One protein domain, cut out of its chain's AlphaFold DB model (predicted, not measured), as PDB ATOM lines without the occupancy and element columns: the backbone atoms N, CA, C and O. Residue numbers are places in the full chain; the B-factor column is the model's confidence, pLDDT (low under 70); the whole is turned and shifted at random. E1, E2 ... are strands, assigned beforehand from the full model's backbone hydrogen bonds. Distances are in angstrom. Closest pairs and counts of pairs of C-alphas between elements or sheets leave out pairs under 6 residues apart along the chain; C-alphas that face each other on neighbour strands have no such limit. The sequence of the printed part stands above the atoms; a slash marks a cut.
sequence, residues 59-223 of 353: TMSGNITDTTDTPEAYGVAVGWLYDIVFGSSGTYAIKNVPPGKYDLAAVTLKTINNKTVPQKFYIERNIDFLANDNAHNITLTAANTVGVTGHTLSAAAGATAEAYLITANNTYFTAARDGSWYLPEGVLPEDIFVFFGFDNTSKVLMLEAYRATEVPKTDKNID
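What this domain is: This is residues 59 to 223 of the 353 residues of an uncharacterized protein of Campylobacteraceae bacterium 4484_4 (UniProt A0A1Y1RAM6). Two lobes of strands stand side by side along the longest axis, joined by a twisted sheet that runs through both. In the first lobe the sheet E4 E1 E7 covers the strands E2, E3, E5 and E6 as a sandwich with crossed strands; in the second, E8 with E11 and E14 lies partly over a twisted four-stranded sheet, E10 E9 E12 E13, whose edge strand E10 reaches the first lobe. The printed part has 165 residues, no named helix and 14 named strands, E1 to E14 in chain order, and the class is all strand. The four-stranded sheet is antiparallel in the order E10 E9 E12 E13, E4 E1 E7 is mixed, and the seven-stranded sheet is branched. The whole is compact, with a radius of gyration of the C-alphas of 16.1 A and spans of 45 by 35 by 29 A.

How they stand to each other: E1, residues 59 to 66, is the inner strand of its sheet. On its antiparallel side is E4, residues 89 to 97, with N 60 and O 94 at 2.8 A; E7, residues 138 to 140, is parallel to E1, with N 138 and O 63 at 2.8 A. E2, residues 73 to 78, and E3, residues 81 to 86, form a hairpin, with N 76 and O 83 at 2.9 A. On the other side of E2 is antiparallel E5, residues 100 to 112, with N 77 and O 105 at 2.8 A. E5 and E6, residues 115 to 129, form a hairpin, with N 106 and O 122 at 2.9 A, and E6 bends by 82 degrees at residue 126. On the other side of E6 is antiparallel E8, residues 146 to 155, with N 146 and O 121 at 2.9 A. E8 pairs in a staggered way: with E6 over residues 146 to 147, with antiparallel E11, residues 180 to 184, over 148 to 152, and with parallel E14, residues 220 to 222, over 153 to 155. N 151 and O 181 are 2.8 A apart, as are N 222 and O 154. The branched sheet and E4 E1 E7 form a sandwich, two sheets face to face, their strands at 47 degrees; the closest C-alphas of E3 and E4, Asp 83 and Ile 94, are 5.7 A apart. E9, residues 160 to 166, forms a hairpin with E10, residues 172 to 174, with N 173 and O 165 at 2.8 A. E9 is also antiparallel to E12, residues 192 to 199, with N 164 and O 194 at 2.8 A. E12 and E13, residues 204 to 211, form a hairpin, with N 195 and O 208 at 2.8 A. The closest C-alphas of E12 and E14, Gly 197 and Ile 222, are 6.0 A apart; those of E2 and E10, Ala 77 and Tyr 172, are 7.1 A apart.

Where its parts are: E1 begins at C-alpha 59, (27.726, -43.735, 28.419), and is 22.3 A long; E4 is 22.2 A. E5 is 36.7 A long and ends at C-alpha 112, (18.676, -30.791, 56.497); E6 is 33.8 A and E8 27.8 A. E12 and E13 are each 23.1 A. E14 ends at C-alpha 222, (-0.905, -25.138, 42.215).

The domain as a whole: The two C-alphas farthest apart, those of Asn 132 and Ala 157, are 48.1 A apart. The printed part has no cut and no long link. The mean pLDDT of the printed part is 83.6; residues 131 to 132, 177 to 178, 200 and 202 are under 70.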
ATOM      1  N   THR A  59      27.705 -43.849  26.960       85.50
ATOM      2  CA  THR A  59      27.726 -43.735  28.419       85.50
ATOM      3  C   THR A  59      28.627 -42.564  28.771       85.50
ATOM      4  O   THR A  59      29.847 -42.671  28.660       85.50
ATOM      5  N   MET A  60      28.024 -41.456  29.192       88.31
ATOM      6  CA  MET A  60      28.753 -40.313  29.720       88.31
ATOM      7  C   MET A  60      29.120 -40.635  31.161       88.31
ATOM      8  O   MET A  60      28.242 -40.797  32.007       88.31
ATOM      9  N   SER A  61      30.410 -40.710  31.455       90.88
ATOM     10  CA  SER A  61      30.890 -40.967  32.808       90.88
ATOM     11  C   SER A  61      31.873 -39.907  33.261       90.88
ATOM     12  O   SER A  61      32.384 -39.135  32.455       90.88
ATOM     13  N   GLY A  62      32.151 -39.858  34.552       92.75
ATOM     14  CA  GLY A  62      33.198 -38.997  35.068       92.75
ATOM     15  C   GLY A  62      33.144 -38.869  36.570       92.75
ATOM     16  O   GLY A  62      32.234 -39.372  37.228       92.75
ATOM     17  N   ASN A  63      34.160 -38.223  37.123       94.69
ATOM     18  CA  ASN A  63      34.227 -37.969  38.549       94.69
ATOM     19  C   ASN A  63      33.572 -36.631  38.872       94.69
ATOM     20  O   ASN A  63      33.816 -35.636  38.192       94.69
ATOM     21  N   ILE A  64      32.792 -36.610  39.945       94.12
ATOM     22  CA  ILE A  64      32.219 -35.400  40.518       94.12
ATOM     23  C   ILE A  64      32.820 -35.128  41.896       94.12
ATOM     24  O   ILE A  64      32.938 -36.022  42.740       94.12
ATOM     25  N   THR A  65      33.237 -33.881  42.101       92.94
ATOM     26  CA  THR A  65      33.889 -33.403  43.328       92.94
ATOM     27  C   THR A  65      33.451 -31.974  43.637       92.94
ATOM     28  O   THR A  65      33.431 -31.140  42.736       92.94
ATOM     29  N   ASP A  66      33.141 -31.663  44.895       91.38
ATOM     30  CA  ASP A  66      32.981 -30.289  45.386       91.38
ATOM     31  C   ASP A  66      34.218 -29.907  46.211       91.38
ATOM     32  O   ASP A  66      34.609 -30.598  47.149       91.38
ATOM     33  N   THR A  67      34.876 -28.817  45.820       88.00
ATOM     34  CA  THR A  67      36.087 -28.296  46.485       88.00
ATOM     35  C   THR A  67      35.777 -27.307  47.606       88.00
ATOM     36  O   THR A  67      36.680 -26.830  48.291       88.00
ATOM     37  N   THR A  68      34.502 -26.969  47.778       83.88
ATOM     38  CA  THR A  68      34.026 -25.899  48.656       83.88
ATOM     39  C   THR A  68      33.076 -26.373  49.745       83.88
ATOM     40  O   THR A  68      32.838 -25.627  50.689       83.88
ATOM     41  N   ASP A  69      32.527 -27.581  49.633       84.31
ATOM     42  CA  ASP A  69      31.647 -28.190  50.633       84.31
ATOM     43  C   ASP A  69      31.736 -29.724  50.568       84.31
ATOM     44  O   ASP A  69      32.331 -30.291  49.655       84.31
ATOM     45  N   THR A  70      31.139 -30.402  51.545       87.81
ATOM     46  CA  THR A  70      31.020 -31.861  51.613       87.81
ATOM     47  C   THR A  70      29.544 -32.255  51.516       87.81
ATOM     48  O   THR A  70      28.885 -32.409  52.553       87.81
ATOM     49  N   PRO A  71      28.986 -32.379  50.298       88.88
ATOM     50  CA  PRO A  71      27.607 -32.813  50.133       88.88
ATOM     51  C   PRO A  71      27.452 -34.299  50.468       88.88
ATOM     52  O   PRO A  71      28.421 -35.057  50.530       88.88
ATOM     53  N   GLU A  72      26.210 -34.714  50.692       88.69
ATOM     54  CA  GLU A  72      25.866 -36.116  50.947       88.69
ATOM     55  C   GLU A  72      25.601 -36.882  49.652       88.69
ATOM     56  O   GLU A  72      25.743 -38.104  49.620       88.69
ATOM     57  N   ALA A  73      25.206 -36.175  48.593       88.62
ATOM     58  CA  ALA A  73      25.049 -36.727  47.259       88.62
ATOM     59  C   ALA A  73      25.152 -35.639  46.180       88.62
ATOM     60  O   ALA A  73      25.056 -34.440  46.458       88.62
ATOM     61  N   TYR A  74      25.270 -36.085  44.935       88.50
ATOM     62  CA  TYR A  74      25.178 -35.274  43.734       88.50
ATOM     63  C   TYR A  74      24.099 -35.833  42.814       88.50
ATOM     64  O   TYR A  74      24.036 -37.043  42.615       88.50
ATOM     65  N   GLY A  75      23.287 -34.963  42.221       88.62
ATOM     66  CA  GLY A  75      22.527 -35.296  41.016       88.62
ATOM     67  C   GLY A  75      23.253 -34.731  39.803       88.62
ATOM     68  O   GLY A  75      23.643 -33.569  39.845       88.62
ATOM     69  N   VAL A  76      23.440 -35.520  38.748       89.81
ATOM     70  CA  VAL A  76      24.045 -35.082  37.478       89.81
ATOM     71  C   VAL A  76      23.059 -35.375  36.357       89.81
ATOM     72  O   VAL A  76      22.485 -36.459  36.350       89.81
ATOM     73  N   ALA A  77      22.852 -34.444  35.425       87.94
ATOM     74  CA  ALA A  77      21.958 -34.645  34.288       87.94
ATOM     75  C   ALA A  77      22.495 -34.056  32.978       87.94
ATOM     76  O   ALA A  77      23.209 -33.048  32.967       87.94
ATOM     77  N   VAL A  78      22.106 -34.696  31.876       84.62
ATOM     78  CA  VAL A  78      22.348 -34.282  30.488       84.62
ATOM     79  C   VAL A  78      21.145 -34.691  29.644       84.62
ATOM     80  O   VAL A  78      20.665 -35.823  29.737       84.62
ATOM     81  N   GLY A  79      20.611 -33.775  28.835       77.88
ATOM     82  CA  GLY A  79      19.332 -34.039  28.181       77.88
ATOM     83  C   GLY A  79      18.246 -34.333  29.225       77.88
ATOM     84  O   GLY A  79      18.154 -33.663  30.254       77.88
ATOM     85  N   TRP A  80      17.448 -35.371  28.996       70.75
ATOM     86  CA  TRP A  80      16.467 -35.882  29.966       70.75
ATOM     87  C   TRP A  80      17.024 -36.978  30.894       70.75
ATOM     88  O   TRP A  80      16.279 -37.565  31.673       70.75
ATOM     89  N   LEU A  81      18.315 -37.298  30.793       78.00
ATOM     90  CA  LEU A  81      18.942 -38.420  31.488       78.00
ATOM     91  C   LEU A  81      19.714 -37.933  32.712       78.00
ATOM     92  O   LEU A  81      20.257 -36.828  32.711       78.00
ATOM     93  N   TYR A  82      19.800 -38.771  33.744       82.88
ATOM     94  CA  TYR A  82      20.433 -38.402  35.005       82.88
ATOM     95  C   TYR A  82      21.128 -39.581  35.695       82.88
ATOM     96  O   TYR A  82      20.878 -40.745  35.380       82.88
ATOM     97  N   ASP A  83      21.980 -39.260  36.666       83.94
ATOM     98  CA  ASP A  83      22.545 -40.197  37.635       83.94
ATOM     99  C   ASP A  83      22.645 -39.536  39.022       83.94
ATOM    100  O   ASP A  83      22.685 -38.305  39.141       83.94
ATOM    101  N   ILE A  84      22.662 -40.353  40.078       85.56
ATOM    102  CA  ILE A  84      22.819 -39.905  41.464       85.56
ATOM    103  C   ILE A  84      24.038 -40.584  42.078       85.56
ATOM    104  O   ILE A  84      24.084 -41.802  42.242       85.56
ATOM    105  N   VAL A  85      24.993 -39.767  42.509       86.69
ATOM    106  CA  VAL A  85      26.210 -40.218  43.183       86.69
ATOM    107  C   VAL A  85      26.081 -39.940  44.671       86.69
ATOM    108  O   VAL A  85      25.982 -38.786  45.076       86.69
ATOM    109  N   PHE A  86      26.101 -40.982  45.498       87.19
ATOM    110  CA  PHE A  86      26.097 -40.838  46.956       87.19
ATOM    111  C   PHE A  86      27.518 -40.670  47.505       87.19
ATOM    112  O   PHE A  86      28.450 -41.334  47.055       87.19
ATOM    113  N   GLY A  87      27.664 -39.818  48.517       84.25
ATOM    114  CA  GLY A  87      28.938 -39.439  49.125       84.25
ATOM    115  C   GLY A  87      29.427 -38.054  48.694       84.25
ATOM    116  O   GLY A  87      28.863 -37.409  47.814       84.25
ATOM    117  N   SER A  88      30.515 -37.602  49.321       80.44
ATOM    118  CA  SER A  88      31.120 -36.283  49.076       80.44
ATOM    119  C   SER A  88      31.962 -36.212  47.799       80.44
ATOM    120  O   SER A  88      32.390 -35.131  47.399       80.44
ATOM    121  N   SER A  89      32.178 -37.337  47.125       86.25
ATOM    122  CA  SER A  89      32.741 -37.438  45.777       86.25
ATOM    123  C   SER A  89      32.407 -38.810  45.206       86.25
ATOM    124  O   SER A  89      32.239 -39.759  45.974       86.25
ATOM    125  N   GLY A  90      32.409 -38.953  43.887       89.31
ATOM    126  CA  GLY A  90      32.294 -40.269  43.273       89.31
ATOM    127  C   GLY A  90      32.285 -40.210  41.759       89.31
ATOM    128  O   GLY A  90      32.558 -39.167  41.167       89.31
ATOM    129  N   THR A  91      31.978 -41.344  41.146       93.12
ATOM    130  CA  THR A  91      31.868 -41.472  39.696       93.12
ATOM    131  C   THR A  91      30.397 -41.563  39.321       93.12
ATOM    132  O   THR A  91      29.683 -42.387  39.890       93.12
ATOM    133  N   TYR A  92      29.962 -40.740  38.372       92.00
ATOM    134  CA  TYR A  92      28.654 -40.869  37.740       92.00
ATOM    135  C   TYR A  92      28.783 -41.593  36.395       92.00
ATOM    136  O   TYR A  92      29.844 -41.570  35.763       92.00
ATOM    137  N   ALA A  93      27.699 -42.216  35.943       90.62
ATOM    138  CA  ALA A  93      27.584 -42.829  34.627       90.62
ATOM    139  C   ALA A  93      26.148 -42.707  34.086       90.62
ATOM    140  O   ALA A  93      25.283 -43.532  34.380       90.62
ATOM    141  N   ILE A  94      25.919 -41.711  33.230       85.75
ATOM    142  CA  ILE A  94      24.652 -41.516  32.522       85.75
ATOM    143  C   ILE A  94      24.690 -42.316  31.224       85.75
ATOM    144  O   ILE A  94      25.522 -42.077  30.349       85.75
ATOM    145  N   LYS A  95      23.802 -43.298  31.107       83.44
ATOM    146  CA  LYS A  95      23.724 -44.190  29.946       83.44
ATOM    147  C   LYS A  95      22.756 -43.653  28.908       83.44
ATOM    148  O   LYS A  95      21.820 -42.940  29.248       83.44
ATOM    149  N   ASN A  96      22.948 -44.104  27.675       77.00
ATOM    150  CA  ASN A  96      22.073 -43.843  26.539       77.00
ATOM    151  C   ASN A  96      21.966 -42.361  26.160       77.00
ATOM    152  O   ASN A  96      20.939 -41.944  25.636       77.00
ATOM    153  N   VAL A  97      23.013 -41.568  26.408       77.94
ATOM    154  CA  VAL A  97      23.027 -40.158  26.006       77.94
ATOM    155  C   VAL A  97      23.073 -40.096  24.476       77.94
ATOM    156  O   VAL A  97      24.029 -40.615  23.884       77.94
ATOM    157  N   PRO A  98      22.062 -39.519  23.805       74.75
ATOM    158  CA  PRO A  98      22.105 -39.370  22.360       74.75
ATOM    159  C   PRO A  98      23.185 -38.353  21.977       74.75
ATOM    160  O   PRO A  98      23.400 -37.390  22.715       74.75
ATOM    161  N   PRO A  99      23.870 -38.513  20.834       75.69
ATOM    162  CA  PRO A  99      24.763 -37.475  20.351       75.69
ATOM    163  C   PRO A  99      24.005 -36.186  20.028       75.69
ATOM    164  O   PRO A  99      22.955 -36.208  19.384       75.69
ATOM    165  N   GLY A 100      24.557 -35.048  20.429       77.31
ATOM    166  CA  GLY A 100      23.912 -33.759  20.244       77.31
ATOM    167  C   GLY A 100      24.436 -32.690  21.187       77.31
ATOM    168  O   GLY A 100      25.351 -32.907  21.977       77.31
ATOM    169  N   LYS A 101      23.829 -31.507  21.095       82.38
ATOM    170  CA  LYS A 101      24.176 -30.372  21.947       82.38
ATOM    171  C   LYS A 101      23.264 -30.307  23.159       82.38
ATOM    172  O   LYS A 101      22.059 -30.113  22.992       82.38
ATOM    173  N   TYR A 102      23.863 -30.414  24.341       84.12
ATOM    174  CA  TYR A 102      23.170 -30.405  25.624       84.12
ATOM    175  C   TYR A 102      23.869 -29.498  26.638       84.12
ATOM    176  O   TYR A 102      25.035 -29.147  26.473       84.12
ATOM    177  N   ASP A 103      23.169 -29.133  27.708       87.31
ATOM    178  CA  ASP A 103      23.829 -28.622  28.911       87.31
ATOM    179  C   ASP A 103      24.216 -29.814  29.809       87.31
ATOM    180  O   ASP A 103      23.467 -30.782  29.927       87.31
ATOM    181  N   LEU A 104      25.368 -29.773  30.465       89.88
ATOM    182  CA  LEU A 104      25.677 -30.692  31.560       89.88
ATOM    183  C   LEU A 104      25.423 -29.947  32.850       89.88
ATOM    184  O   LEU A 104      25.989 -28.878  33.066       89.88
ATOM    185  N   ALA A 105      24.597 -30.497  33.726       89.31
ATOM    186  CA  ALA A 105      24.401 -29.856  35.007       89.31
ATOM    187  C   ALA A 105      24.413 -30.823  36.170       89.31
ATOM    188  O   ALA A 105      24.144 -32.015  36.039       89.31
ATOM    189  N   ALA A 106      24.787 -30.274  37.316       90.75
ATOM    190  CA  ALA A 106      24.907 -31.002  38.554       90.75
ATOM    191  C   ALA A 106      24.346 -30.188  39.714       90.75
ATOM    192  O   ALA A 106      24.409 -28.958  39.728       90.75
ATOM    193  N   VAL A 107      23.822 -30.890  40.709       88.50
ATOM    194  CA  VAL A 107      23.282 -30.320  41.937       88.50
ATOM    195  C   VAL A 107      23.882 -31.034  43.134       88.50
ATOM    196  O   VAL A 107      23.953 -32.264  43.164       88.50
ATOM    197  N   THR A 108      24.315 -30.272  44.130       90.75
ATOM    198  CA  THR A 108      24.768 -30.826  45.409       90.75
ATOM    199  C   THR A 108      23.590 -30.982  46.354       90.75
ATOM    200  O   THR A 108      22.742 -30.096  46.468       90.75
ATOM    201  N   LEU A 109      23.526 -32.119  47.040       88.38
ATOM    202  CA  LEU A 109      22.406 -32.499  47.889       88.38
ATOM    203  C   LEU A 109      22.881 -32.724  49.325       88.38
ATOM    204  O   LEU A 109      23.907 -33.365  49.562       88.38
ATOM    205  N   LYS A 110      22.111 -32.218  50.290       87.94
ATOM    206  CA  LYS A 110      22.373 -32.401  51.721       87.94
ATOM    207  C   LYS A 110      21.083 -32.644  52.485       87.94
ATOM    208  O   LYS A 110      20.067 -32.026  52.174       87.94
ATOM    209  N   THR A 111      21.113 -33.499  53.498       86.69
ATOM    210  CA  THR A 111      19.969 -33.706  54.379       86.69
ATOM    211  C   THR A 111      19.956 -32.644  55.472       86.69
ATOM    212  O   THR A 111      20.853 -32.561  56.308       86.69
ATOM    213  N   ILE A 112      18.915 -31.817  55.483       83.44
ATOM    214  CA  ILE A 112      18.676 -30.791  56.497       83.44
ATOM    215  C   ILE A 112      17.277 -31.034  57.056       83.44
ATOM    216  O   ILE A 112      16.306 -31.082  56.305       83.44
ATOM    217  N   ASN A 113      17.161 -31.209  58.376       85.62
ATOM    218  CA  ASN A 113      15.884 -31.478  59.052       85.62
ATOM    219  C   ASN A 113      15.093 -32.645  58.421       85.62
ATOM    220  O   ASN A 113      13.891 -32.531  58.186       85.62
ATOM    221  N   ASN A 114      15.775 -33.761  58.130       80.81
ATOM    222  CA  ASN A 114      15.223 -34.959  57.475       80.81
ATOM    223  C   ASN A 114      14.666 -34.743  56.055       80.81
ATOM    224  O   ASN A 114      13.917 -35.584  55.563       80.81
ATOM    225  N   LYS A 115      15.031 -33.648  55.382       77.50
ATOM    226  CA  LYS A 115      14.715 -33.405  53.970       77.50
ATOM    227  C   LYS A 115      15.995 -33.307  53.165       77.50
ATOM    228  O   LYS A 115      16.953 -32.703  53.640       77.50
ATOM    229  N   THR A 116      16.026 -33.850  51.953       81.12
ATOM    230  CA  THR A 116      17.176 -33.613  51.070       81.12
ATOM    231  C   THR A 116      16.978 -32.288  50.350       81.12
ATOM    232  O   THR A 116      15.985 -32.083  49.655       81.12
ATOM    233  N   VAL A 117      17.944 -31.396  50.500       82.94
ATOM    234  CA  VAL A 117      17.873 -30.018  50.030       82.94
ATOM    235  C   VAL A 117      19.026 -29.761  49.054       82.94
ATOM    236  O   VAL A 117      20.189 -29.941  49.435       82.94
ATOM    237  N   PRO A 118      18.736 -29.321  47.816       87.31
ATOM    238  CA  PRO A 118      19.719 -28.746  46.906       87.31
ATOM    239  C   PRO A 118      20.465 -27.570  47.537       87.31
ATOM    240  O   PRO A 118      19.835 -26.648  48.050       87.31
ATOM    241  N   GLN A 119      21.796 -27.590  47.506       86.38
ATOM    242  CA  GLN A 119      22.618 -26.504  48.059       86.38
ATOM    243  C   GLN A 119      23.178 -25.594  46.966       86.38
ATOM    244  O   GLN A 119      23.153 -24.373  47.098       86.38
ATOM    245  N   LYS A 120      23.697 -26.190  45.891       89.12
ATOM    246  CA  LYS A 120      24.340 -25.482  44.782       89.12
ATOM    247  C   LYS A 120      24.001 -26.150  43.465       89.12
ATOM    248  O   LYS A 120      23.842 -27.370  43.422       89.12
ATOM    249  N   PHE A 121      23.983 -25.360  42.401       88.75
ATOM    250  CA  PHE A 121      23.902 -25.864  41.035       88.75
ATOM    251  C   PHE A 121      25.165 -25.514  40.263       88.75
ATOM    252  O   PHE A 121      25.758 -24.453  40.438       88.75
ATOM    253  N   TYR A 122      25.538 -26.419  39.378       91.12
ATOM    254  CA  TYR A 122      26.523 -26.249  38.327       91.12
ATOM    255  C   TYR A 122      25.797 -26.452  37.008       91.12
ATOM    256  O   TYR A 122      25.068 -27.434  36.881       91.12
ATOM    257  N   ILE A 123      25.990 -25.557  36.041       89.44
ATOM    258  CA  ILE A 123      25.497 -25.754  34.678       89.44
ATOM    259  C   ILE A 123      26.595 -25.356  33.700       89.44
ATOM    260  O   ILE A 123      26.932 -24.180  33.567       89.44
ATOM    261  N   GLU A 124      27.123 -26.342  32.995       91.06
ATOM    262  CA  GLU A 124      28.000 -26.157  31.853       91.06
ATOM    263  C   GLU A 124      27.180 -26.201  30.575       91.06
ATOM    264  O   GLU A 124      26.398 -27.121  30.336       91.06
ATOM    265  N   ARG A 125      27.313 -25.147  29.775       88.56
ATOM    266  CA  ARG A 125      26.373 -24.867  28.698       88.56
ATOM    267  C   ARG A 125      26.892 -25.344  27.351       88.56
ATOM    268  O   ARG A 125      28.064 -25.139  27.043       88.56
ATOM    269  N   ASN A 126      25.981 -25.818  26.500       88.00
ATOM    270  CA  ASN A 126      26.211 -26.036  25.068       88.00
ATOM    271  C   ASN A 126      27.405 -26.973  24.792       88.00
ATOM    272  O   ASN A 126      28.268 -26.683  23.957       88.00
ATOM    273  N   ILE A 127      27.441 -28.096  25.505       88.81
ATOM    274  CA  ILE A 127      28.404 -29.174  25.292       88.81
ATOM    275  C   ILE A 127      27.949 -30.012  24.099       88.81
ATOM    276  O   ILE A 127      26.778 -30.377  23.991       88.81
ATOM    277  N   ASP A 128      28.880 -30.297  23.191       85.69
ATOM    278  CA  ASP A 128      28.653 -31.148  22.025       85.69
ATOM    279  C   ASP A 128      29.046 -32.590  22.358       85.69
ATOM    280  O   ASP A 128      30.226 -32.940  22.358       85.69
ATOM    281  N   PHE A 129      28.050 -33.413  22.674       81.56
ATOM    282  CA  PHE A 129      28.233 -34.820  22.994       81.56
ATOM    283  C   PHE A 129      28.312 -35.625  21.700       81.56
ATOM    284  O   PHE A 129      27.322 -35.818  20.994       81.56
ATOM    285  N   LEU A 130      29.513 -36.091  21.371       81.19
ATOM    286  CA  LEU A 130      29.775 -36.915  20.191       81.19
ATOM    287  C   LEU A 130      29.757 -38.399  20.573       81.19
ATOM    288  O   LEU A 130      30.080 -38.742  21.697       81.19
ATOM    289  N   ALA A 131      29.487 -39.309  19.633       68.81
ATOM    290  CA  ALA A 131      29.335 -40.751  19.906       68.81
ATOM    291  C   ALA A 131      30.525 -41.459  20.613       68.81
ATOM    292  O   ALA A 131      30.370 -42.587  21.064       68.81
ATOM    293  N   ASN A 132      31.697 -40.819  20.708       68.06
ATOM    294  CA  ASN A 132      32.892 -41.334  21.399       68.06
ATOM    295  C   ASN A 132      33.310 -40.469  22.603       68.06
ATOM    296  O   ASN A 132      34.447 -40.569  23.073       68.06
ATOM    297  N   ASP A 133      32.443 -39.560  23.036       72.31
ATOM    298  CA  ASP A 133      32.680 -38.695  24.178       72.31
ATOM    299  C   ASP A 133      32.241 -39.398  25.466       72.31
ATOM    300  O   ASP A 133      31.055 -39.594  25.712       72.31
ATOM    301  N   ASN A 134      33.206 -39.845  26.268       70.50
ATOM    302  CA  ASN A 134      32.950 -40.842  27.313       70.50
ATOM    303  C   ASN A 134      33.227 -40.316  28.730       70.50
ATOM    304  O   ASN A 134      32.894 -40.993  29.709       70.50
ATOM    305  N   ALA A 135      33.886 -39.157  28.854       83.94
ATOM    306  CA  ALA A 135      34.485 -38.708  30.106       83.94
ATOM    307  C   ALA A 135      34.363 -37.190  30.319       83.94
ATOM    308  O   ALA A 135      35.105 -36.419  29.716       83.94
ATOM    309  N   HIS A 136      33.507 -36.785  31.256       90.25
ATOM    310  CA  HIS A 136      33.351 -35.397  31.699       90.25
ATOM    311  C   HIS A 136      33.545 -35.330  33.210       90.25
ATOM    312  O   HIS A 136      32.741 -35.852  33.968       90.25
ATOM    313  N   ASN A 137      34.637 -34.740  33.689       92.88
ATOM    314  CA  ASN A 137      34.816 -34.562  35.131       92.88
ATOM    315  C   ASN A 137      34.175 -33.247  35.566       92.88
ATOM    316  O   ASN A 137      34.423 -32.209  34.959       92.88
ATOM    317  N   ILE A 138      33.416 -33.285  36.657       94.12
ATOM    318  CA  ILE A 138      32.768 -32.111  37.235       94.12
ATOM    319  C   ILE A 138      33.503 -31.744  38.523       94.12
ATOM    320  O   ILE A 138      33.525 -32.498  39.500       94.12
ATOM    321  N   THR A 139      34.085 -30.549  38.545       93.31
ATOM    322  CA  THR A 139      34.652 -29.963  39.761       93.31
ATOM    323  C   THR A 139      33.856 -28.724  40.127       93.31
ATOM    324  O   THR A 139      33.956 -27.687  39.472       93.31
ATOM    325  N   LEU A 140      33.066 -28.831  41.193       92.81
ATOM    326  CA  LEU A 140      32.324 -27.712  41.745       92.81
ATOM    327  C   LEU A 140      33.260 -26.844  42.594       92.81
ATOM    328  O   LEU A 140      33.996 -27.315  43.468       92.81
ATOM    329  N   THR A 141      33.233 -25.551  42.308       92.69
ATOM    330  CA  THR A 141      34.007 -24.498  42.959       92.69
ATOM    331  C   THR A 141      33.084 -23.317  43.251       92.69
ATOM    332  O   THR A 141      32.008 -23.190  42.667       92.69
ATOM    333  N   ALA A 142      33.520 -22.383  44.093       88.25
ATOM    334  CA  ALA A 142      32.752 -21.165  44.351       88.25
ATOM    335  C   ALA A 142      32.582 -20.285  43.095       88.25
ATOM    336  O   ALA A 142      31.688 -19.452  43.057       88.25
ATOM    337  N   ALA A 143      33.435 -20.453  42.077       87.81
ATOM    338  CA  ALA A 143      33.427 -19.627  40.871       87.81
ATOM    339  C   ALA A 143      32.492 -20.146  39.766       87.81
ATOM    340  O   ALA A 143      32.103 -19.374  38.895       87.81
ATOM    341  N   ASN A 144      32.162 -21.442  39.770       88.00
ATOM    342  CA  ASN A 144      31.342 -22.085  38.736       88.00
ATOM    343  C   ASN A 144      30.051 -22.701  39.288       88.00
ATOM    344  O   ASN A 144      29.350 -23.406  38.564       88.00
ATOM    345  N   THR A 145      29.738 -22.441  40.557       89.75
ATOM    346  CA  THR A 145      28.464 -22.822  41.153       89.75
ATOM    347  C   THR A 145      27.614 -21.611  41.455       89.75
ATOM    348  O   THR A 145      28.117 -20.524  41.737       89.75
ATOM    349  N   VAL A 146      26.308 -21.826  41.403       87.94
ATOM    350  CA  VAL A 146      25.307 -20.848  41.796       87.94
ATOM    351  C   VAL A 146      24.566 -21.322  43.033       87.94
ATOM    352  O   VAL A 146      24.365 -22.527  43.234       87.94
ATOM    353  N   GLY A 147      24.170 -20.358  43.862       87.00
ATOM    354  CA  GLY A 147      23.310 -20.597  45.010       87.00
ATOM    355  C   GLY A 147      21.912 -21.046  44.595       87.00
ATOM    356  O   GLY A 147      21.543 -21.032  43.417       87.00
ATOM    357  N   VAL A 148      21.128 -21.449  45.589       88.38
ATOM    358  CA  VAL A 148      19.752 -21.902  45.404       88.38
ATOM    359  C   VAL A 148      18.855 -21.165  46.368       88.38
ATOM    360  O   VAL A 148      19.076 -21.196  47.577       88.38
ATOM    361  N   THR A 149      17.795 -20.567  45.836       89.06
ATOM    362  CA  THR A 149      16.686 -20.099  46.662       89.06
ATOM    363  C   THR A 149      15.604 -21.178  46.702       89.06
ATOM    364  O   THR A 149      15.120 -21.617  45.660       89.06
ATOM    365  N   GLY A 150      15.247 -21.632  47.905       88.75
ATOM    366  CA  GLY A 150      14.154 -22.579  48.129       88.75
ATOM    367  C   GLY A 150      12.827 -21.874  48.415       88.75
ATOM    368  O   GLY A 150      12.791 -20.856  49.106       88.75
ATOM    369  N   HIS A 151      11.739 -22.454  47.921       91.25
ATOM    370  CA  HIS A 151      10.363 -21.989  48.072       91.25
ATOM    371  C   HIS A 151       9.433 -23.175  48.337       91.25
ATOM    372  O   HIS A 151       9.755 -24.313  47.999       91.25
ATOM    373  N   THR A 152       8.252 -22.934  48.896       91.31
ATOM    374  CA  THR A 152       7.233 -23.981  49.056       91.31
ATOM    375  C   THR A 152       6.554 -24.272  47.718       91.31
ATOM    376  O   THR A 152       6.189 -23.344  46.991       91.31
ATOM    377  N   LEU A 153       6.350 -25.554  47.402       89.75
ATOM    378  CA  LEU A 153       5.491 -26.010  46.312       89.75
ATOM    379  C   LEU A 153       4.363 -26.867  46.887       89.75
ATOM    380  O   LEU A 153       4.613 -27.934  47.446       89.75
ATOM    381  N   SER A 154       3.125 -26.411  46.738       89.12
ATOM    382  CA  SER A 154       1.944 -27.126  47.222       89.12
ATOM    383  C   SER A 154       0.918 -27.355  46.119       89.12
ATOM    384  O   SER A 154       0.866 -26.617  45.136       89.12
ATOM    385  N   ALA A 155       0.072 -28.362  46.320       84.50
ATOM    386  CA  ALA A 155      -1.145 -28.600  45.554       84.50
ATOM    387  C   ALA A 155      -2.339 -28.740  46.509       84.50
ATOM    388  O   ALA A 155      -2.166 -28.907  47.722       84.50
ATOM    389  N   ALA A 156      -3.553 -28.709  45.959       77.69
ATOM    390  CA  ALA A 156      -4.755 -29.086  46.700       77.69
ATOM    391  C   ALA A 156      -4.665 -30.531  47.244       77.69
ATOM    392  O   ALA A 156      -3.914 -31.364  46.739       77.69
ATOM    393  N   ALA A 157      -5.444 -30.846  48.284       71.00
ATOM    394  CA  ALA A 157      -5.449 -32.182  48.880       71.00
ATOM    395  C   ALA A 157      -5.815 -33.265  47.846       71.00
ATOM    396  O   ALA A 157      -6.803 -33.125  47.131       71.00
ATOM    397  N   GLY A 158      -5.029 -34.346  47.801       70.56
ATOM    398  CA  GLY A 158      -5.200 -35.437  46.831       70.56
ATOM    399  C   GLY A 158      -4.518 -35.201  45.479       70.56
ATOM    400  O   GLY A 158      -4.517 -36.104  44.649       70.56
ATOM    401  N   ALA A 159      -3.907 -34.034  45.278       78.25
ATOM    402  CA  ALA A 159      -3.140 -33.714  44.087       78.25
ATOM    403  C   ALA A 159      -1.633 -33.709  44.346       78.25
ATOM    404  O   ALA A 159      -1.166 -33.538  45.475       78.25
ATOM    405  N   THR A 160      -0.880 -33.824  43.258       79.56
ATOM    406  CA  THR A 160       0.575 -33.705  43.242       79.56
ATOM    407  C   THR A 160       0.959 -32.451  42.474       79.56
ATOM    408  O   THR A 160       0.360 -32.143  41.443       79.56
ATOM    409  N   ALA A 161       1.959 -31.733  42.981       82.81
ATOM    410  CA  ALA A 161       2.616 -30.638  42.287       82.81
ATOM    411  C   ALA A 161       4.100 -30.950  42.160       82.81
ATOM    412  O   ALA A 161       4.738 -31.298  43.156       82.81
ATOM    413  N   GLU A 162       4.664 -30.747  40.977       82.12
ATOM    414  CA  GLU A 162       6.115 -30.724  40.829       82.12
ATOM    415  C   GLU A 162       6.550 -29.579  39.904       82.12
ATOM    416  O   GLU A 162       5.738 -28.844  39.326       82.12
ATOM    417  N   ALA A 163       7.857 -29.350  39.874       82.31
ATOM    418  CA  ALA A 163       8.472 -28.273  39.126       82.31
ATOM    419  C   ALA A 163       9.740 -28.783  38.453       82.31
ATOM    420  O   ALA A 163      10.546 -29.479  39.073       82.31
ATOM    421  N   TYR A 164       9.938 -28.374  37.209       81.69
ATOM    422  CA  TYR A 164      11.113 -28.685  36.419       81.69
ATOM    423  C   TYR A 164      11.784 -27.404  35.949       81.69
ATOM    424  O   TYR A 164      11.115 -26.453  35.551       81.69
ATOM    425  N   LEU A 165      13.110 -27.406  35.959       82.19
ATOM    426  CA  LEU A 165      13.907 -26.467  35.187       82.19
ATOM    427  C   LEU A 165      14.313 -27.168  33.906       82.19
ATOM    428  O   LEU A 165      14.852 -28.275  33.935       82.19
ATOM    429  N   ILE A 166      14.113 -26.490  32.791       81.19
ATOM    430  CA  ILE A 166      14.613 -26.944  31.521       81.19
ATOM    431  C   ILE A 166      15.484 -25.877  30.903       81.19
ATOM    432  O   ILE A 166      15.062 -24.759  30.611       81.19
ATOM    433  N   THR A 167      16.729 -26.259  30.706       81.31
ATOM    434  CA  THR A 167      17.755 -25.362  30.215       81.31
ATOM    435  C   THR A 167      17.587 -25.064  28.728       81.31
ATOM    436  O   THR A 167      16.989 -25.852  27.982       81.31
ATOM    437  N   ALA A 168      18.147 -23.945  28.271       77.50
ATOM    438  CA  ALA A 168      18.130 -23.527  26.872       77.50
ATOM    439  C   ALA A 168      18.581 -24.644  25.908       77.50
ATOM    440  O   ALA A 168      17.932 -24.861  24.883       77.50
ATOM    441  N   ASN A 169      19.599 -25.437  26.277       78.75
ATOM    442  CA  ASN A 169      20.098 -26.546  25.452       78.75
ATOM    443  C   ASN A 169      19.560 -27.924  25.875       78.75
ATOM    444  O   ASN A 169      20.226 -28.934  25.724       78.75
ATOM    445  N   ASN A 170      18.312 -27.992  26.331       72.56
ATOM    446  CA  ASN A 170      17.546 -29.243  26.446       72.56
ATOM    447  C   ASN A 170      17.939 -30.201  27.565       72.56
ATOM    448  O   ASN A 170      17.573 -31.371  27.499       72.56
ATOM    449  N   THR A 171      18.589 -29.707  28.610       74.69
ATOM    450  CA  THR A 171      18.804 -30.494  29.827       74.69
ATOM    451  C   THR A 171      17.747 -30.189  30.874       74.69
ATOM    452  O   THR A 171      17.453 -29.017  31.131       74.69
ATOM    453  N   TYR A 172      17.186 -31.246  31.454       74.88
ATOM    454  CA  TYR A 172      16.073 -31.221  32.393       74.88
ATOM    455  C   TYR A 172      16.552 -31.473  33.818       74.88
ATOM    456  O   TYR A 172      17.374 -32.351  34.068       74.88
ATOM    457  N   PHE A 173      15.974 -30.734  34.761       74.00
ATOM    458  CA  PHE A 173      16.207 -30.893  36.189       74.00
ATOM    459  C   PHE A 173      14.886 -30.918  36.925       74.00
ATOM    460  O   PHE A 173      14.031 -30.061  36.694       74.00
ATOM    461  N   THR A 174      14.757 -31.834  37.886       72.44
ATOM    462  CA  THR A 174      13.762 -31.625  38.932       72.44
ATOM    463  C   THR A 174      14.161 -30.402  39.745       72.44
ATOM    464  O   THR A 174      15.237 -30.335  40.342       72.44
ATOM    465  N   ALA A 175      13.289 -29.403  39.711       71.94
ATOM    466  CA  ALA A 175      13.378 -28.239  40.563       71.94
ATOM    467  C   ALA A 175      12.553 -28.444  41.838       71.94
ATOM    468  O   ALA A 175      12.629 -27.590  42.708       71.94
ATOM    469  N   ALA A 176      11.796 -29.540  41.985       76.06
ATOM    470  CA  ALA A 176      10.973 -29.822  43.159       76.06
ATOM    471  C   ALA A 176      11.468 -31.028  43.970       76.06
ATOM    472  O   ALA A 176      11.835 -32.070  43.429       76.06
ATOM    473  N   ARG A 177      11.442 -30.906  45.301       68.75
ATOM    474  CA  ARG A 177      11.703 -32.004  46.237       68.75
ATOM    475  C   ARG A 177      11.006 -31.769  47.570       68.75
ATOM    476  O   ARG A 177      11.082 -30.674  48.121       68.75
ATOM    477  N   ASP A 178      10.354 -32.803  48.098       68.56
ATOM    478  CA  ASP A 178       9.756 -32.822  49.442       68.56
ATOM    479  C   ASP A 178       8.802 -31.634  49.729       68.56
ATOM    480  O   ASP A 178       8.819 -31.039  50.818       68.56
ATOM    481  N   GLY A 179       7.980 -31.272  48.731       76.25
ATOM    482  CA  GLY A 179       7.023 -30.154  48.795       76.25
ATOM    483  C   GLY A 179       7.671 -28.767  48.728       76.25
ATOM    484  O   GLY A 179       7.075 -27.769  49.122       76.25
ATOM    485  N   SER A 180       8.928 -28.691  48.301       84.19
ATOM    486  CA  SER A 180       9.646 -27.442  48.042       84.19
ATOM    487  C   SER A 180      10.103 -27.409  46.595       84.19
ATOM    488  O   SER A 180      10.310 -28.463  45.996       84.19
ATOM    489  N   TRP A 181      10.278 -26.219  46.037       87.56
ATOM    490  CA  TRP A 181      10.930 -26.031  44.753       87.56
ATOM    491  C   TRP A 181      12.098 -25.053  44.860       87.56
ATOM    492  O   TRP A 181      12.176 -24.254  45.792       87.56
ATOM    493  N   TYR A 182      13.039 -25.168  43.934       85.88
ATOM    494  CA  TYR A 182      14.373 -24.607  44.043       85.88
ATOM    495  C   TYR A 182      14.727 -23.840  42.774       85.88
ATOM    496  O   TYR A 182      14.686 -24.383  41.669       85.88
ATOM    497  N   LEU A 183      15.092 -22.573  42.950       86.44
ATOM    498  CA  LEU A 183      15.482 -21.660  41.885       86.44
ATOM    499  C   LEU A 183      17.002 -21.433  41.932       86.44
ATOM    500  O   LEU A 183      17.481 -20.798  42.877       86.44
ATOM    501  N   PRO A 184      17.774 -21.915  40.940       85.44
ATOM    502  CA  PRO A 184      19.201 -21.627  40.861       85.44
ATOM    503  C   PRO A 184      19.463 -20.146  40.543       85.44
ATOM    504  O   PRO A 184      18.897 -19.582  39.603       85.44
ATOM    505  N   GLU A 185      20.354 -19.515  41.303       78.06
ATOM    506  CA  GLU A 185      20.736 -18.106  41.153       78.06
ATOM    507  C   GLU A 185      21.690 -17.905  39.963       78.06
ATOM    508  O   GLU A 185      22.892 -17.763  40.126       78.06
ATOM    509  N   GLY A 186      21.177 -17.902  38.734       70.62
ATOM    510  CA  GLY A 186      22.024 -17.722  37.540       70.62
ATOM    511  C   GLY A 186      21.578 -18.505  36.313       70.62
ATOM    512  O   GLY A 186      22.362 -18.722  35.390       70.62
ATOM    513  N   VAL A 187      20.322 -18.945  36.303       82.69
ATOM    514  CA  VAL A 187      19.644 -19.425  35.097       82.69
ATOM    515  C   VAL A 187      19.629 -18.349  34.005       82.69
ATOM    516  O   VAL A 187      19.578 -17.148  34.285       82.69
ATOM    517  N   LEU A 188      19.688 -18.790  32.751       83.62
ATOM    518  CA  LEU A 188      19.652 -17.917  31.584       83.62
ATOM    519  C   LEU A 188      18.211 -17.479  31.286       83.62
ATOM    520  O   LEU A 188      17.287 -18.238  31.573       83.62
ATOM    521  N   PRO A 189      17.984 -16.303  30.671       84.69
ATOM    522  CA  PRO A 189      16.642 -15.854  30.289       84.69
ATOM    523  C   PRO A 189      15.863 -16.838  29.409       84.69
ATOM    524  O   PRO A 189      14.632 -16.836  29.429       84.69
ATOM    525  N   GLU A 190      16.572 -17.661  28.637       81.81
ATOM    526  CA  GLU A 190      16.007 -18.680  27.754       81.81
ATOM    527  C   GLU A 190      15.670 -19.994  28.475       81.81
ATOM    528  O   GLU A 190      14.988 -20.841  27.897       81.81
ATOM    529  N   ASP A 191      16.122 -20.181  29.718       83.69
ATOM    530  CA  ASP A 191      15.727 -21.332  30.526       83.69
ATOM    531  C   ASP A 191      14.240 -21.222  30.908       83.69
ATOM    532  O   ASP A 191      13.700 -20.131  31.125       83.69
ATOM    533  N   ILE A 192      13.566 -22.367  31.004       82.81
ATOM    534  CA  ILE A 192      12.126 -22.457  31.250       82.81
ATOM    535  C   ILE A 192      11.879 -23.225  32.542       82.81
ATOM    536  O   ILE A 192      12.375 -24.332  32.722       82.81
ATOM    537  N   PHE A 193      11.058 -22.660  33.420       83.88
ATOM    538  CA  PHE A 193      10.489 -23.360  34.563       83.88
ATOM    539  C   PHE A 193       9.101 -23.861  34.212       83.88
ATOM    540  O   PHE A 193       8.254 -23.075  33.788       83.88
ATOM    541  N   VAL A 194       8.860 -25.150  34.417       81.50
ATOM    542  CA  VAL A 194       7.555 -25.781  34.218       81.50
ATOM    543  C   VAL A 194       7.045 -26.251  35.564       81.50
ATOM    544  O   VAL A 194       7.653 -27.107  36.192       81.50
ATOM    545  N   PHE A 195       5.920 -25.698  35.992       82.94
ATOM    546  CA  PHE A 195       5.154 -26.173  37.134       82.94
ATOM    547  C   PHE A 195       3.981 -26.975  36.615       82.94
ATOM    548  O   PHE A 195       3.301 -26.550  35.676       82.94
ATOM    549  N   PHE A 196       3.717 -28.100  37.252       80.25
ATOM    550  CA  PHE A 196       2.585 -28.925  36.892       80.25
ATOM    551  C   PHE A 196       1.858 -29.401  38.127       80.25
ATOM    552  O   PHE A 196       2.469 -29.718  39.145       80.25
ATOM    553  N   GLY A 197       0.540 -29.457  38.002       78.56
ATOM    554  CA  GLY A 197      -0.303 -30.144  38.956       78.56
ATOM    555  C   GLY A 197      -1.100 -31.218  38.265       78.56
ATOM    556  O   GLY A 197      -1.643 -30.996  37.178       78.56
ATOM    557  N   PHE A 198      -1.183 -32.365  38.921       75.25
ATOM    558  CA  PHE A 198      -2.028 -33.454  38.480       75.25
ATOM    559  C   PHE A 198      -2.801 -34.051  39.649       75.25
ATOM    560  O   PHE A 198      -2.320 -34.143  40.780       75.25
ATOM    561  N   ASP A 199      -4.007 -34.491  39.332       72.88
ATOM    562  CA  ASP A 199      -4.814 -35.372  40.159       72.88
ATOM    563  C   ASP A 199      -5.146 -36.597  39.303       72.88
ATOM    564  O   ASP A 199      -5.770 -36.472  38.245       72.88
ATOM    565  N   ASN A 200      -4.721 -37.778  39.762       66.62
ATOM    566  CA  ASN A 200      -4.926 -39.048  39.059       66.62
ATOM    567  C   ASN A 200      -6.410 -39.367  38.838       66.62
ATOM    568  O   ASN A 200      -6.755 -40.110  37.924       66.62
ATOM    569  N   THR A 201      -7.301 -38.791  39.647       71.06
ATOM    570  CA  THR A 201      -8.751 -38.941  39.484       71.06
ATOM    571  C   THR A 201      -9.273 -38.097  38.329       71.06
ATOM    572  O   THR A 201     -10.201 -38.492  37.627       71.06
ATOM    573  N   SER A 202      -8.685 -36.917  38.138       67.00
ATOM    574  CA  SER A 202      -9.193 -35.924  37.204       67.00
ATOM    575  C   SER A 202      -8.725 -36.152  35.771       67.00
ATOM    576  O   SER A 202      -9.394 -35.652  34.874       67.00
ATOM    577  N   LYS A 203      -7.628 -36.887  35.527       75.12
ATOM    578  CA  LYS A 203      -7.025 -37.041  34.181       75.12
ATOM    579  C   LYS A 203      -6.839 -35.696  33.457       75.12
ATOM    580  O   LYS A 203      -7.131 -35.520  32.271       75.12
ATOM    581  N   VAL A 204      -6.477 -34.678  34.234       71.75
ATOM    582  CA  VAL A 204      -6.228 -33.321  33.755       71.75
ATOM    583  C   VAL A 204      -4.907 -32.861  34.335       71.75
ATOM    584  O   VAL A 204      -4.667 -32.978  35.539       71.75
ATOM    585  N   LEU A 205      -4.082 -32.286  33.470       76.19
ATOM    586  CA  LEU A 205      -2.858 -31.613  33.846       76.19
ATOM    587  C   LEU A 205      -3.061 -30.119  33.752       76.19
ATOM    588  O   LEU A 205      -3.439 -29.591  32.702       76.19
ATOM    589  N   MET A 206      -2.713 -29.429  34.828       76.94
ATOM    590  CA  MET A 206      -2.453 -28.004  34.747       76.94
ATOM    591  C   MET A 206      -0.972 -27.769  34.567       76.94
ATOM    592  O   MET A 206      -0.168 -28.304  35.326       76.94
ATOM    593  N   LEU A 207      -0.637 -26.936  33.589       80.06
ATOM    594  CA  LEU A 207       0.726 -26.583  33.274       80.06
ATOM    595  C   LEU A 207       0.934 -25.074  33.275       80.06
ATOM    596  O   LEU A 207       0.203 -24.287  32.658       80.06
ATOM    597  N   GLU A 208       2.003 -24.675  33.947       81.62
ATOM    598  CA  GLU A 208       2.478 -23.307  33.975       81.62
ATOM    599  C   GLU A 208       3.946 -23.264  33.577       81.62
ATOM    600  O   GLU A 208       4.804 -23.777  34.287       81.62
ATOM    601  N   ALA A 209       4.234 -22.637  32.440       81.56
ATOM    602  CA  ALA A 209       5.592 -22.483  31.943       81.56
ATOM    603  C   ALA A 209       6.016 -21.014  31.991       81.56
ATOM    604  O   ALA A 209       5.380 -20.150  31.381       81.56
ATOM    605  N   TYR A 210       7.125 -20.740  32.665       84.31
ATOM    606  CA  TYR A 210       7.700 -19.410  32.821       84.31
ATOM    607  C   TYR A 210       9.096 -19.390  32.227       84.31
ATOM    608  O   TYR A 210       9.869 -20.320  32.444       84.31
ATOM    609  N   ARG A 211       9.459 -18.309  31.537       84.19
ATOM    610  CA  ARG A 211      10.883 -18.041  31.320       84.19
ATOM    611  C   ARG A 211      11.541 -17.768  32.667       84.19
ATOM    612  O   ARG A 211      10.888 -17.268  33.583       84.19
ATOM    613  N   ALA A 212      12.835 -18.030  32.796       85.12
ATOM    614  CA  ALA A 212      13.576 -17.788  34.032       85.12
ATOM    615  C   ALA A 212      13.465 -16.341  34.545       85.12
ATOM    616  O   ALA A 212      13.476 -16.099  35.749       85.12
ATOM    617  N   THR A 213      13.312 -15.365  33.648       85.56
ATOM    618  CA  THR A 213      13.097 -13.952  34.005       85.56
ATOM    619  C   THR A 213      11.700 -13.654  34.549       85.56
ATOM    620  O   THR A 213      11.499 -12.623  35.184       85.56
ATOM    621  N   GLU A 214      10.738 -14.530  34.278       88.31
ATOM    622  CA  GLU A 214       9.313 -14.381  34.592       88.31
ATOM    623  C   GLU A 214       8.877 -15.300  35.739       88.31
ATOM    624  O   GLU A 214       7.753 -15.180  36.226       88.31
ATOM    625  N   VAL A 215       9.738 -16.239  36.150       87.94
ATOM    626  CA  VAL A 215       9.390 -17.242  37.154       87.94
ATOM    627  C   VAL A 215       9.034 -16.565  38.483       87.94
ATOM    628  O   VAL A 215       9.768 -15.676  38.937       87.94
ATOM    629  N   PRO A 216       7.926 -16.960  39.136       85.62
ATOM    630  CA  PRO A 216       7.596 -16.453  40.460       85.62
ATOM    631  C   PRO A 216       8.741 -16.744  41.429       85.62
ATOM    632  O   PRO A 216       9.129 -17.892  41.586       85.62
ATOM    633  N   LYS A 217       9.282 -15.726  42.101       88.62
ATOM    634  CA  LYS A 217      10.342 -15.891  43.118       88.62
ATOM    635  C   LYS A 217       9.747 -16.037  44.518       88.62
ATOM    636  O   LYS A 217      10.148 -15.348  45.456       88.62
ATOM    637  N   THR A 218       8.692 -16.836  44.618       91.62
ATOM    638  CA  THR A 218       7.859 -16.983  45.814       91.62
ATOM    639  C   THR A 218       7.343 -18.409  45.935       91.62
ATOM    640  O   THR A 218       7.403 -19.193  44.986       91.62
ATOM    641  N   ASP A 219       6.755 -18.720  47.087       91.44
ATOM    642  CA  ASP A 219       5.970 -19.937  47.271       91.44
ATOM    643  C   ASP A 219       4.890 -20.055  46.191       91.44
ATOM    644  O   ASP A 219       4.265 -19.065  45.786       91.44
ATOM    645  N   LYS A 220       4.700 -21.281  45.706       89.56
ATOM    646  CA  LYS A 220       3.799 -21.600  44.606       89.56
ATOM    647  C   LYS A 220       2.767 -22.613  45.079       89.56
ATOM    648  O   LYS A 220       3.104 -23.733  45.450       89.56
ATOM    649  N   ASN A 221       1.500 -22.215  45.023       88.94
ATOM    650  CA  ASN A 221       0.381 -23.129  45.186       88.94
ATOM    651  C   ASN A 221      -0.235 -23.413  43.819       88.94
ATOM    652  O   ASN A 221      -0.690 -22.489  43.141       88.94
ATOM    653  N   ILE A 222      -0.241 -24.679  43.423       83.69
ATOM    654  CA  ILE A 222      -0.905 -25.138  42.215       83.69
ATOM    655  C   ILE A 222      -2.361 -25.432  42.572       83.69
ATOM    656  O   ILE A 222      -2.704 -26.483  43.117       83.69
ATOM    657  N   ASP A 223      -3.217 -24.449  42.307       78.62
ATOM    658  CA  ASP A 223      -4.636 -24.538  42.617       78.62
ATOM    659  C   ASP A 223      -5.383 -25.354  41.556       78.62
ATOM    660  O   ASP A 223      -5.699 -24.868  40.470       78.62
TER     661      ASP A 223